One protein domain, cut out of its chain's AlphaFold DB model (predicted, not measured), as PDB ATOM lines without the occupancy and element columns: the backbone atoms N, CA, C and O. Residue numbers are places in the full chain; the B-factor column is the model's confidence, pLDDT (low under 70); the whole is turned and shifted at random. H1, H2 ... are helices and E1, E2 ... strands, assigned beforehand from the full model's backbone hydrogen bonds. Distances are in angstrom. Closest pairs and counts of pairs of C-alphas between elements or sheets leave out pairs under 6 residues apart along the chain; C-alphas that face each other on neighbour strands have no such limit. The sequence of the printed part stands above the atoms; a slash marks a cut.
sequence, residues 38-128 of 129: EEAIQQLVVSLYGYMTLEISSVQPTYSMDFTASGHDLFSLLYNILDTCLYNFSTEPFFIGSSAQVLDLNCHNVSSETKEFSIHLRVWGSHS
ATOM      1  N   GLU A  38      51.182   7.102  -2.394       86.75
ATOM      2  CA  GLU A  38      49.937   6.368  -2.572       86.75
ATOM      3  C   GLU A  38      49.964   5.525  -3.844       86.75
ATOM      4  O   GLU A  38      49.565   4.363  -3.809       86.75
ATOM      5  N   GLU A  39      50.441   6.084  -4.958       85.06
ATOM      6  CA  GLU A  39      50.563   5.353  -6.219       85.06
ATOM      7  C   GLU A  39      51.618   4.246  -6.123       85.06
ATOM      8  O   GLU A  39      51.358   3.115  -6.529       85.06
ATOM      9  N   ALA A  40      52.771   4.521  -5.508       87.12
ATOM     10  CA  ALA A  40      53.800   3.505  -5.297       87.12
ATOM     11  C   ALA A  40      53.278   2.320  -4.461       87.12
ATOM     12  O   ALA A  40      53.559   1.164  -4.782       87.12
ATOM     13  N   ILE A  41      52.467   2.583  -3.427       85.94
ATOM     14  CA  ILE A  41      51.816   1.540  -2.620       85.94
ATOM     15  C   ILE A  41      50.796   0.753  -3.453       85.94
ATOM     16  O   ILE A  41      50.763  -0.475  -3.368       85.94
ATOM     17  N   GLN A  42      49.994   1.421  -4.290       87.19
ATOM     18  CA  GLN A  42      49.042   0.747  -5.186       87.19
ATOM     19  C   GLN A  42      49.764  -0.206  -6.140       87.19
ATOM     20  O   GLN A  42      49.391  -1.375  -6.245       87.19
ATOM     21  N   GLN A  43      50.835   0.273  -6.777       86.12
ATOM     22  CA  GLN A  43      51.660  -0.529  -7.677       86.12
ATOM     23  C   GLN A  43      52.324  -1.701  -6.950       86.12
ATOM     24  O   GLN A  43      52.436  -2.790  -7.514       86.12
ATOM     25  N   LEU A  44      52.721  -1.524  -5.689       88.94
ATOM     26  CA  LEU A  44      53.303  -2.597  -4.887       88.94
ATOM     27  C   LEU A  44      52.296  -3.718  -4.604       88.94
ATOM     28  O   LEU A  44      52.632  -4.890  -4.773       88.94
ATOM     29  N   VAL A  45      51.067  -3.368  -4.215       87.12
ATOM     30  CA  VAL A  45      49.991  -4.340  -3.958       87.12
ATOM     31  C   VAL A  45      49.669  -5.134  -5.223       87.12
ATOM     32  O   VAL A  45      49.609  -6.362  -5.182       87.12
ATOM     33  N   VAL A  46      49.530  -4.454  -6.365       85.00
ATOM     34  CA  VAL A  46      49.301  -5.121  -7.657       85.00
ATOM     35  C   VAL A  46      50.485  -6.024  -8.019       85.00
ATOM     36  O   VAL A  46      50.285  -7.168  -8.420       85.00
ATOM     37  N   SER A  47      51.722  -5.565  -7.810       85.38
ATOM     38  CA  SER A  47      52.929  -6.359  -8.082       85.38
ATOM     39  C   SER A  47      52.993  -7.640  -7.245       85.38
ATOM     40  O   SER A  47      53.380  -8.687  -7.765       85.38
ATOM     41  N   LEU A  48      52.571  -7.588  -5.975       85.62
ATOM     42  CA  LEU A  48      52.488  -8.761  -5.101       85.62
ATOM     43  C   LEU A  48      51.527  -9.815  -5.675       85.62
ATOM     44  O   LEU A  48      51.912 -10.973  -5.839       85.62
ATOM     45  N   TYR A  49      50.304  -9.418  -6.038       82.75
ATOM     46  CA  TYR A  49      49.328 -10.333  -6.648       82.75
ATOM     47  C   TYR A  49      49.794 -10.877  -8.004       82.75
ATOM     48  O   TYR A  49      49.509 -12.027  -8.344       82.75
ATOM     49  N   GLY A  50      50.559 -10.085  -8.754       78.62
ATOM     50  CA  GLY A  50      51.124 -10.482 -10.044       78.62
ATOM     51  C   GLY A  50      52.178 -11.549  -9.941       78.62
ATOM     52  O   GLY A  50      52.189 -12.486 -10.737       78.62
ATOM     53  N   TYR A  51      53.015 -11.444  -8.917       78.81
ATOM     54  CA  TYR A  51      53.985 -12.476  -8.627       78.81
ATOM     55  C   TYR A  51      53.305 -13.798  -8.239       78.81
ATOM     56  O   TYR A  51      53.734 -14.863  -8.677       78.81
ATOM     57  N   MET A  52      52.226 -13.739  -7.454       74.88
ATOM     58  CA  MET A  52      51.555 -14.943  -6.949       74.88
ATOM     59  C   MET A  52      50.728 -15.683  -8.005       74.88
ATOM     60  O   MET A  52      50.626 -16.904  -7.946       74.88
ATOM     61  N   THR A  53      50.134 -14.972  -8.964       65.62
ATOM     62  CA  THR A  53      49.131 -15.559  -9.874       65.62
ATOM     63  C   THR A  53      49.624 -15.781 -11.299       65.62
ATOM     64  O   THR A  53      48.921 -16.422 -12.074       65.62
ATOM     65  N   LEU A  54      50.825 -15.299 -11.651       57.34
ATOM     66  CA  LEU A  54      51.471 -15.406 -12.974       57.34
ATOM     67  C   LEU A  54      50.669 -14.815 -14.167       57.34
ATOM     68  O   LEU A  54      51.274 -14.540 -15.201       57.34
ATOM     69  N   GLU A  55      49.367 -14.525 -14.027       58.47
ATOM     70  CA  GLU A  55      48.504 -13.872 -15.022       58.47
ATOM     71  C   GLU A  55      47.470 -12.906 -14.388       58.47
ATOM     72  O   GLU A  55      46.276 -13.192 -14.342       58.47
ATOM     73  N   ILE A  56      47.877 -11.693 -13.980       59.25
ATOM     74  CA  ILE A  56      46.905 -10.628 -13.609       59.25
ATOM     75  C   ILE A  56      45.991 -10.259 -14.787       59.25
ATOM     76  O   ILE A  56      44.839  -9.882 -14.593       59.25
ATOM     77  N   SER A  57      46.493 -10.347 -16.021       54.75
ATOM     78  CA  SER A  57      45.799  -9.866 -17.221       54.75
ATOM     79  C   SER A  57      44.461 -10.567 -17.494       54.75
ATOM     80  O   SER A  57      43.637 -10.023 -18.228       54.75
ATOM     81  N   SER A  58      44.235 -11.760 -16.930       55.69
ATOM     82  CA  SER A  58      42.984 -12.514 -17.080       55.69
ATOM     83  C   SER A  58      41.974 -12.258 -15.950       55.69
ATOM     84  O   SER A  58      40.811 -12.655 -16.063       55.69
ATOM     85  N   VAL A  59      42.376 -11.542 -14.893       61.97
ATOM     86  CA  VAL A  59      41.550 -11.257 -13.715       61.97
ATOM     87  C   VAL A  59      40.521 -10.177 -14.053       61.97
ATOM     88  O   VAL A  59      40.823  -8.983 -14.102       61.97
ATOM     89  N   GLN A  60      39.272 -10.592 -14.268       61.53
ATOM     90  CA  GLN A  60      38.143  -9.674 -14.423       61.53
ATOM     91  C   GLN A  60      37.736  -9.128 -13.045       61.53
ATOM     92  O   GLN A  60      37.268  -9.909 -12.210       61.53
ATOM     93  N   PRO A  61      37.875  -7.816 -12.774       67.44
ATOM     94  CA  PRO A  61      37.518  -7.243 -11.481       67.44
ATOM     95  C   PRO A  61      36.005  -7.354 -11.279       67.44
ATOM     96  O   PRO A  61      35.222  -6.580 -11.825       67.44
ATOM     97  N   THR A  62      35.588  -8.355 -10.510       74.75
ATOM     98  CA  THR A  62      34.174  -8.683 -10.295       74.75
ATOM     99  C   THR A  62      33.699  -8.156  -8.938       74.75
ATOM    100  O   THR A  62      32.505  -7.950  -8.730       74.75
ATOM    101  N   TYR A  63      34.630  -7.896  -8.014       80.12
ATOM    102  CA  TYR A  63      34.365  -7.351  -6.683       80.12
ATOM    103  C   TYR A  63      35.507  -6.462  -6.208       80.12
ATOM    104  O   TYR A  63      36.627  -6.521  -6.714       80.12
ATOM    105  N   SER A  64      35.201  -5.631  -5.216       87.12
ATOM    106  CA  SER A  64      36.168  -4.809  -4.500       87.12
ATOM    107  C   SER A  64      36.235  -5.217  -3.037       87.12
ATOM    108  O   SER A  64      35.197  -5.493  -2.435       87.12
ATOM    109  N   MET A  65      37.428  -5.176  -2.461       86.19
ATOM    110  CA  MET A  65      37.662  -5.354  -1.036       86.19
ATOM    111  C   MET A  65      38.392  -4.133  -0.482       86.19
ATOM    112  O   MET A  65      39.291  -3.588  -1.126       86.19
ATOM    113  N   ASP A  66      37.971  -3.708   0.703       89.56
ATOM    114  CA  ASP A  66      38.597  -2.614   1.432       89.56
ATOM    115  C   ASP A  66      39.592  -3.193   2.433       89.56
ATOM    116  O   ASP A  66      39.252  -4.062   3.235       89.56
ATOM    117  N   PHE A  67      40.820  -2.693   2.382       87.56
ATOM    118  CA  PHE A  67      41.881  -3.030   3.310       87.56
ATOM    119  C   PHE A  67      42.231  -1.806   4.147       87.56
ATOM    120  O   PHE A  67      42.494  -0.715   3.634       87.56
ATOM    121  N   THR A  68      42.254  -2.006   5.458       90.19
ATOM    122  CA  THR A  68      42.741  -1.031   6.432       90.19
ATOM    123  C   THR A  68      43.985  -1.589   7.090       90.19
ATOM    124  O   THR A  68      43.932  -2.680   7.656       90.19
ATOM    125  N   ALA A  69      45.075  -0.831   7.070       89.75
ATOM    126  CA  ALA A  69      46.282  -1.170   7.812       89.75
ATOM    127  C   ALA A  69      46.773   0.048   8.596       89.75
ATOM    128  O   ALA A  69      46.595   1.193   8.176       89.75
ATOM    129  N   SER A  70      47.396  -0.204   9.741       89.25
ATOM    130  CA  SER A  70      48.088   0.815  10.527       89.25
ATOM    131  C   SER A  70      49.501   0.362  10.867       89.25
ATOM    132  O   SER A  70      49.796  -0.831  10.861       89.25
ATOM    133  N   GLY A  71      50.395   1.307  11.133       87.69
ATOM    134  CA  GLY A  71      51.781   1.033  11.494       87.69
ATOM    135  C   GLY A  71      52.412   2.194  12.255       87.69
ATOM    136  O   GLY A  71      52.023   3.346  12.091       87.69
ATOM    137  N   HIS A  72      53.407   1.897  13.090       85.12
ATOM    138  CA  HIS A  72      54.141   2.915  13.861       85.12
ATOM    139  C   HIS A  72      55.242   3.614  13.040       85.12
ATOM    140  O   HIS A  72      55.863   4.575  13.484       85.12
ATOM    141  N   ASP A  73      55.510   3.125  11.835       85.94
ATOM    142  CA  ASP A  73      56.386   3.737  10.848       85.94
ATOM    143  C   ASP A  73      55.942   3.318   9.436       85.94
ATOM    144  O   ASP A  73      55.061   2.471   9.259       85.94
ATOM    145  N   LEU A  74      56.545   3.934   8.417       83.88
ATOM    146  CA  LEU A  74      56.209   3.643   7.022       83.88
ATOM    147  C   LEU A  74      56.516   2.182   6.648       83.88
ATOM    148  O   LEU A  74      55.775   1.579   5.876       83.88
ATOM    149  N   PHE A  75      57.580   1.602   7.211       86.62
ATOM    150  CA  PHE A  75      57.968   0.217   6.944       86.62
ATOM    151  C   PHE A  75      56.987  -0.788   7.550       86.62
ATOM    152  O   PHE A  75      56.580  -1.719   6.861       86.62
ATOM    153  N   SER A  76      56.554  -0.581   8.794       88.75
ATOM    154  CA  SER A  76      55.539  -1.415   9.445       88.75
ATOM    155  C   SER A  76      54.196  -1.283   8.746       88.75
ATOM    156  O   SER A  76      53.506  -2.283   8.578       88.75
ATOM    157  N   LEU A  77      53.829  -0.074   8.295       89.62
ATOM    158  CA  LEU A  77      52.629   0.114   7.484       89.62
ATOM    159  C   LEU A  77      52.709  -0.737   6.212       89.62
ATOM    160  O   LEU A  77      51.784  -1.490   5.926       89.62
ATOM    161  N   LEU A  78      53.822  -0.652   5.476       88.12
ATOM    162  CA  LEU A  78      54.016  -1.410   4.243       88.12
ATOM    163  C   LEU A  78      53.963  -2.919   4.482       88.12
ATOM    164  O   LEU A  78      53.293  -3.636   3.744       88.12
ATOM    165  N   TYR A  79      54.634  -3.386   5.533       88.81
ATOM    166  CA  TYR A  79      54.613  -4.785   5.938       88.81
ATOM    167  C   TYR A  79      53.186  -5.252   6.236       88.81
ATOM    168  O   TYR A  79      52.748  -6.253   5.682       88.81
ATOM    169  N   ASN A  80      52.431  -4.489   7.031       91.12
ATOM    170  CA  ASN A  80      51.059  -4.836   7.396       91.12
ATOM    171  C   ASN A  80      50.110  -4.832   6.186       91.12
ATOM    172  O   ASN A  80      49.206  -5.664   6.125       91.12
ATOM    173  N   ILE A  81      50.316  -3.939   5.208       89.56
ATOM    174  CA  ILE A  81      49.582  -3.970   3.933       89.56
ATOM    175  C   ILE A  81      49.866  -5.285   3.199       89.56
ATOM    176  O   ILE A  81      48.929  -5.987   2.828       89.56
ATOM    177  N   LEU A  82      51.143  -5.623   2.998       88.12
ATOM    178  CA  LEU A  82      51.542  -6.825   2.261       88.12
ATOM    179  C   LEU A  82      51.078  -8.105   2.961       88.12
ATOM    180  O   LEU A  82      50.570  -9.002   2.295       88.12
ATOM    181  N   ASP A  83      51.197  -8.165   4.288       89.12
ATOM    182  CA  ASP A  83      50.730  -9.281   5.111       89.12
ATOM    183  C   ASP A  83      49.212  -9.456   4.992       89.12
ATOM    184  O   ASP A  83      48.726 -10.552   4.725       89.12
ATOM    185  N   THR A  84      48.456  -8.355   5.053       88.81
ATOM    186  CA  THR A  84      47.004  -8.379   4.833       88.81
ATOM    187  C   THR A  84      46.670  -8.869   3.423       88.81
ATOM    188  O   THR A  84      45.796  -9.721   3.257       88.81
ATOM    189  N   CYS A  85      47.357  -8.377   2.391       86.19
ATOM    190  CA  CYS A  85      47.137  -8.821   1.014       86.19
ATOM    191  C   CYS A  85      47.434 -10.316   0.833       86.19
ATOM    192  O   CYS A  85      46.633 -11.028   0.223       86.19
ATOM    193  N   LEU A  86      48.545 -10.798   1.397       85.94
ATOM    194  CA  LEU A  86      48.954 -12.200   1.361       85.94
ATOM    195  C   LEU A  86      47.986 -13.097   2.140       85.94
ATOM    196  O   LEU A  86      47.648 -14.187   1.680       85.94
ATOM    197  N   TYR A  87      47.498 -12.630   3.288       87.62
ATOM    198  CA  TYR A  87      46.479 -13.319   4.070       87.62
ATOM    199  C   TYR A  87      45.205 -13.514   3.246       87.62
ATOM    200  O   TYR A  87      44.753 -14.641   3.077       87.62
ATOM    201  N   ASN A  88      44.682 -12.444   2.637       84.94
ATOM    202  CA  ASN A  88      43.465 -12.509   1.819       84.94
ATOM    203  C   ASN A  88      43.637 -13.329   0.535       84.94
ATOM    204  O   ASN A  88      42.665 -13.885   0.028       84.94
ATOM    205  N   PHE A  89      44.863 -13.415   0.019       83.50
ATOM    206  CA  PHE A  89      45.200 -14.346  -1.049       83.50
ATOM    207  C   PHE A  89      45.198 -15.805  -0.570       83.50
ATOM    208  O   PHE A  89      44.787 -16.687  -1.312       83.50
ATOM    209  N   SER A  90      45.656 -16.068   0.655       82.00
ATOM    210  CA  SER A  90      45.867 -17.426   1.180       82.00
ATOM    211  C   SER A  90      44.637 -18.031   1.864       82.00
ATOM    212  O   SER A  90      44.556 -19.249   2.015       82.00
ATOM    213  N   THR A  91      43.692 -17.204   2.314       82.00
ATOM    214  CA  THR A  91      42.442 -17.628   2.964       82.00
ATOM    215  C   THR A  91      41.243 -17.369   2.063       82.00
ATOM    216  O   THR A  91      41.271 -16.398   1.312       82.00
ATOM    217  N   GLU A  92      40.165 -18.161   2.175       71.56
ATOM    218  CA  GLU A  92      38.878 -17.853   1.519       71.56
ATOM    219  C   GLU A  92      38.537 -16.369   1.728       71.56
ATOM    220  O   GLU A  92      38.502 -15.921   2.879       71.56
ATOM    221  N   PRO A  93      38.321 -15.572   0.663       70.81
ATOM    222  CA  PRO A  93      37.962 -15.938  -0.716       70.81
ATOM    223  C   PRO A  93      39.112 -16.137  -1.738       70.81
ATOM    224  O   PRO A  93      38.867 -16.036  -2.935       70.81
ATOM    225  N   PHE A  94      40.367 -16.349  -1.335       79.62
ATOM    226  CA  PHE A  94      41.519 -16.397  -2.258       79.62
ATOM    227  C   PHE A  94      41.538 -15.194  -3.211       79.62
ATOM    228  O   PHE A  94      41.560 -15.322  -4.438       79.62
ATOM    229  N   PHE A  95      41.407 -14.000  -2.636       81.44
ATOM    230  CA  PHE A  95      41.205 -12.780  -3.401       81.44
ATOM    231  C   PHE A  95      42.475 -12.389  -4.159       81.44
ATOM    232  O   PHE A  95      43.559 -12.319  -3.580       81.44
ATOM    233  N   ILE A  96      42.321 -12.070  -5.442       82.44
ATOM    234  CA  ILE A  96      43.386 -11.575  -6.312       82.44
ATOM    235  C   ILE A  96      43.031 -10.162  -6.756       82.44
ATOM    236  O   ILE A  96      42.068  -9.967  -7.499       82.44
ATOM    237  N   GLY A  97      43.830  -9.182  -6.337       82.62
ATOM    238  CA  GLY A  97      43.679  -7.789  -6.744       82.62
ATOM    239  C   GLY A  97      44.330  -7.493  -8.093       82.62
ATOM    240  O   GLY A  97      45.545  -7.619  -8.222       82.62
ATOM    241  N   SER A  98      43.550  -7.044  -9.079       82.88
ATOM    242  CA  SER A  98      44.068  -6.561 -10.370       82.88
ATOM    243  C   SER A  98      44.322  -5.053 -10.389       82.88
ATOM    244  O   SER A  98      45.126  -4.573 -11.184       82.88
ATOM    245  N   SER A  99      43.661  -4.296  -9.513       83.19
ATOM    246  CA  SER A  99      43.857  -2.852  -9.367       83.19
ATOM    247  C   SER A  99      43.657  -2.431  -7.918       83.19
ATOM    248  O   SER A  99      42.768  -2.949  -7.246       83.19
ATOM    249  N   ALA A 100      44.453  -1.481  -7.438       87.12
ATOM    250  CA  ALA A 100      44.365  -0.932  -6.091       87.12
ATOM    251  C   ALA A 100      44.258   0.594  -6.155       87.12
ATOM    252  O   ALA A 100      44.905   1.221  -6.985       87.12
ATOM    253  N   GLN A 101      43.477   1.192  -5.257       90.56
ATOM    254  CA  GLN A 101      43.392   2.635  -5.052       90.56
ATOM    255  C   GLN A 101      43.495   2.941  -3.563       90.56
ATOM    256  O   GLN A 101      42.734   2.412  -2.756       90.56
ATOM    257  N   VAL A 102      44.400   3.842  -3.193       90.75
ATOM    258  CA  VAL A 102      44.432   4.396  -1.837       90.75
ATOM    259  C   VAL A 102      43.314   5.423  -1.727       90.75
ATOM    260  O   VAL A 102      43.254   6.376  -2.501       90.75
ATOM    261  N   LEU A 103      42.401   5.187  -0.792       89.88
ATOM    262  CA  LEU A 103      41.288   6.081  -0.494       89.88
ATOM    263  C   LEU A 103      41.692   7.142   0.524       89.88
ATOM    264  O   LEU A 103      41.242   8.278   0.426       89.88
ATOM    265  N   ASP A 104      42.514   6.756   1.498       89.56
ATOM    266  CA  ASP A 104      42.931   7.635   2.581       89.56
ATOM    267  C   ASP A 104      44.295   7.199   3.120       89.56
ATOM    268  O   ASP A 104      44.549   6.008   3.311       89.56
ATOM    269  N   LEU A 105      45.178   8.164   3.359       87.88
ATOM    270  CA  LEU A 105      46.485   7.947   3.968       87.88
ATOM    271  C   LEU A 105      46.693   9.034   5.018       87.88
ATOM    272  O   LEU A 105      46.952  10.190   4.686       87.88
ATOM    273  N   ASN A 106      46.595   8.656   6.289       87.50
ATOM    274  CA  ASN A 106      46.796   9.577   7.395       87.50
ATOM    275  C   ASN A 106      48.117   9.312   8.098       87.50
ATOM    276  O   ASN A 106      48.547   8.175   8.297       87.50
ATOM    277  N   CYS A 107      48.720  10.404   8.554       82.88
ATOM    278  CA  CYS A 107      49.770  10.366   9.551       82.88
ATOM    279  C   CYS A 107      49.295  11.124  10.794       82.88
ATOM    280  O   CYS A 107      48.965  12.311  10.747       82.88
ATOM    281  N   HIS A 108      49.248  10.426  11.921       80.25
ATOM    282  CA  HIS A 108      48.923  10.994  13.218       80.25
ATOM    283  C   HIS A 108      50.190  11.074  14.063       80.25
ATOM    284  O   HIS A 108      50.936  10.110  14.198       80.25
ATOM    285  N   ASN A 109      50.449  12.240  14.649       77.06
ATOM    286  CA  ASN A 109      51.515  12.373  15.637       77.06
ATOM    287  C   ASN A 109      50.930  11.996  17.000       77.06
ATOM    288  O   ASN A 109      50.126  12.744  17.554       77.06
ATOM    289  N   VAL A 110      51.311  10.828  17.515       73.56
ATOM    290  CA  VAL A 110      50.831  10.312  18.807       73.56
ATOM    291  C   VAL A 110      51.642  10.914  19.959       73.56
ATOM    292  O   VAL A 110      51.142  11.089  21.067       73.56
ATOM    293  N   SER A 111      52.906  11.263  19.719       78.75
ATOM    294  CA  SER A 111      53.798  11.914  20.689       78.75
ATOM    295  C   SER A 111      54.887  12.709  19.965       78.75
ATOM    296  O   SER A 111      55.017  12.605  18.748       78.75
ATOM    297  N   SER A 112      55.697  13.481  20.700       70.19
ATOM    298  CA  SER A 112      56.790  14.297  20.137       70.19
ATOM    299  C   SER A 112      57.798  13.505  19.288       70.19
ATOM    300  O   SER A 112      58.467  14.096  18.445       70.19
ATOM    301  N   GLU A 113      57.886  12.185  19.484       73.19
ATOM    302  CA  GLU A 113      58.797  11.282  18.763       73.19
ATOM    303  C   GLU A 113      58.084  10.108  18.060       73.19
ATOM    304  O   GLU A 113      58.724   9.380  17.304       73.19
ATOM    305  N   THR A 114      56.766   9.937  18.239       74.44
ATOM    306  CA  THR A 114      56.021   8.778  17.709       74.44
ATOM    307  C   THR A 114      54.994   9.217  16.676       74.44
ATOM    308  O   THR A 114      54.074   9.984  16.981       74.44
ATOM    309  N   LYS A 115      55.136   8.691  15.459       80.38
ATOM    310  CA  LYS A 115      54.166   8.841  14.373       80.38
ATOM    311  C   LYS A 115      53.419   7.531  14.196       80.38
ATOM    312  O   LYS A 115      54.007   6.469  14.300       80.38
ATOM    313  N   GLU A 116      52.135   7.615  13.927       85.38
ATOM    314  CA  GLU A 116      51.313   6.482  13.549       85.38
ATOM    315  C   GLU A 116      50.768   6.755  12.157       85.38
ATOM    316  O   GLU A 116      50.298   7.853  11.856       85.38
ATOM    317  N   PHE A 117      50.890   5.769  11.288       88.38
ATOM    318  CA  PHE A 117      50.392   5.825   9.931       88.38
ATOM    319  C   PHE A 117      49.193   4.902   9.828       88.38
ATOM    320  O   PHE A 117      49.231   3.770  10.309       88.38
ATOM    321  N   SER A 118      48.137   5.376   9.187       89.00
ATOM    322  CA  SER A 118      46.992   4.556   8.825       89.00
ATOM    323  C   SER A 118      46.693   4.744   7.352       89.00
ATOM    324  O   SER A 118      46.789   5.844   6.808       89.00
ATOM    325  N   ILE A 119      46.363   3.642   6.694       90.31
ATOM    326  CA  ILE A 119      46.009   3.630   5.285       90.31
ATOM    327  C   ILE A 119      44.697   2.891   5.103       90.31
ATOM    328  O   ILE A 119      44.443   1.852   5.721       90.31
ATOM    329  N   HIS A 120      43.882   3.432   4.214       92.19
ATOM    330  CA  HIS A 120      42.695   2.791   3.705       92.19
ATOM    331  C   HIS A 120      42.827   2.676   2.195       92.19
ATOM    332  O   HIS A 120      42.977   3.677   1.491       92.19
ATOM    333  N   LEU A 121      42.794   1.450   1.692       91.88
ATOM    334  CA  LEU A 121      42.947   1.156   0.277       91.88
ATOM    335  C   LEU A 121      41.853   0.200  -0.185       91.88
ATOM    336  O   LEU A 121      41.509  -0.754   0.503       91.88
ATOM    337  N   ARG A 122      41.300   0.474  -1.360       91.19
ATOM    338  CA  ARG A 122      40.315  -0.363  -2.031       91.19
ATOM    339  C   ARG A 122      40.990  -1.094  -3.168       91.19
ATOM    340  O   ARG A 122      41.647  -0.473  -3.998       91.19
ATOM    341  N   VAL A 123      40.806  -2.402  -3.229       89.88
ATOM    342  CA  VAL A 123      41.378  -3.245  -4.279       89.88
ATOM    343  C   VAL A 123      40.245  -3.911  -5.029       89.88
ATOM    344  O   VAL A 123      39.347  -4.486  -4.420       89.88
ATOM    345  N   TRP A 124      40.279  -3.832  -6.352       88.00
ATOM    346  CA  TRP A 124      39.362  -4.529  -7.245       88.00
ATOM    347  C   TRP A 124      40.014  -5.792  -7.772       88.00
ATOM    348  O   TRP A 124      41.196  -5.796  -8.116       88.00
ATOM    349  N   GLY A 125      39.235  -6.863  -7.836       85.00
ATOM    350  CA  GLY A 125      39.766  -8.184  -8.104       85.00
ATOM    351  C   GLY A 125      38.708  -9.255  -8.326       85.00
ATOM    352  O   GLY A 125      37.511  -8.969  -8.453       85.00
ATOM    353  N   SER A 126      39.175 -10.497  -8.376       77.62
ATOM    354  CA  SER A 126      38.347 -11.701  -8.444       77.62
ATOM    355  C   SER A 126      38.856 -12.773  -7.476       77.62
ATOM    356  O   SER A 126      39.852 -12.591  -6.783       77.62
ATOM    357  N   HIS A 127      38.151 -13.895  -7.417       71.69
ATOM    358  CA  HIS A 127      38.540 -15.114  -6.716       71.69
ATOM    359  C   HIS A 127      39.595 -15.759  -7.585       71.69
ATOM    360  O   HIS A 127      39.435 -15.810  -8.811       71.69
ATOM    361  N   SER A 128      40.607 -16.311  -6.937       63.69
ATOM    362  CA  SER A 128      41.357 -17.410  -7.514       63.69
ATOM    363  C   SER A 128      40.416 -18.604  -7.688       63.69
ATOM    364  O   SER A 128      39.711 -18.975  -6.748       63.69
TER     365      SER A 128
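AT A GLANCE: This is residues 38 to 128 of the 129 residues of the protein "Hypothetical protein" of Meloidogyne enterolobii (UniProt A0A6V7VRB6). A long, twisted sheet of three strands has two helices, H1 and H2, packed side by side over one face, while its other face has no named helix on it. The turn of the hairpin E2 and E3 makes one end of the long axis, and the link between H1 and E1 makes the other. The 91 printed residues hold two named helices and three named strands, in the order H1, E1, H2, E2, E3; the sheet's order is E1, E3, E2, antiparallel throughout, and the class is mixed, helices and strands. The whole is compact, with a radius of gyration of the C-alphas of 13.7 A, yet its outline is a rod spanning 48 by 21 by 20 A.

IN THESE COORDINATES: E3, residues 115 to 127, is 35.5 A from first to last C-alpha and ends at C-alpha 127, (38.540, -15.114, -6.716). E2, residues 95 to 109, is 33.2 A long. E1, residues 63 to 71, is 26.5 A long and begins at C-alpha 63, (34.365, -7.351, -6.683). H2, residues 74 to 90, is 24.2 A long. H1, residues 38 to 53, is 23.1 A long and begins at C-alpha 38, (49.937, 6.368, -2.572).

HOW THE PARTS SIT: E3 is the inner strand; E1 and E2 are edge strands. E1 and E3 are antiparallel at 159 degrees, with N 65 and O 123 2.8 A apart, within hydrogen-bond range. The hairpin E2 and E3 is antiparallel at 166 degrees, with N 108 and O 116 at 2.8 A and N 96 and O 126 at 2.9 A, both within range. E2 bends by 96 degrees at residue 98, and E3 by 63 degrees at residue 124. H1 is on the sheet at a height of 8.8 A, over E3 and E2, and runs only just slantwise to the strands, at 31 degrees to E2 on the local plane. The closest C-alphas of H1 and E2 are those of Gln 42 and Ala 100, 5.1 A apart. H2 is on the same face; its closest C-alpha pair with E1 is Leu 77 and Gly 71, 4.2 A, and with E3 it is Leu 77 and Phe 117, 6.6 A. E1, H2 and E2 form a split strand-helix-strand unit, two strands running the same way with a helix between them in the chain and E3 between them in the sheet; its crossover is right-handed. H1 and H2 touch, through residues 41 to 48 and 78 to 85 alone, closest at the C-alphas of Val 45 and Leu 82, 6.9 A. They run the same way at a shallow tilt of 34 degrees, only just short of steep. In H1 and H2 every O i to N i+4 pair is within hydrogen-bond range.

THE WHOLE: The two C-alphas farthest apart are those of Ser 58 and Ser 112, 47.9 A. The printed part has no cut. The links E1 to H2, H2 to E2 and E2 to E3 are tight; H1 to E1 is short, with 9 residues. The mean pLDDT of the printed part is 82.0; residues 53 to 61 and residue 128 are under 70.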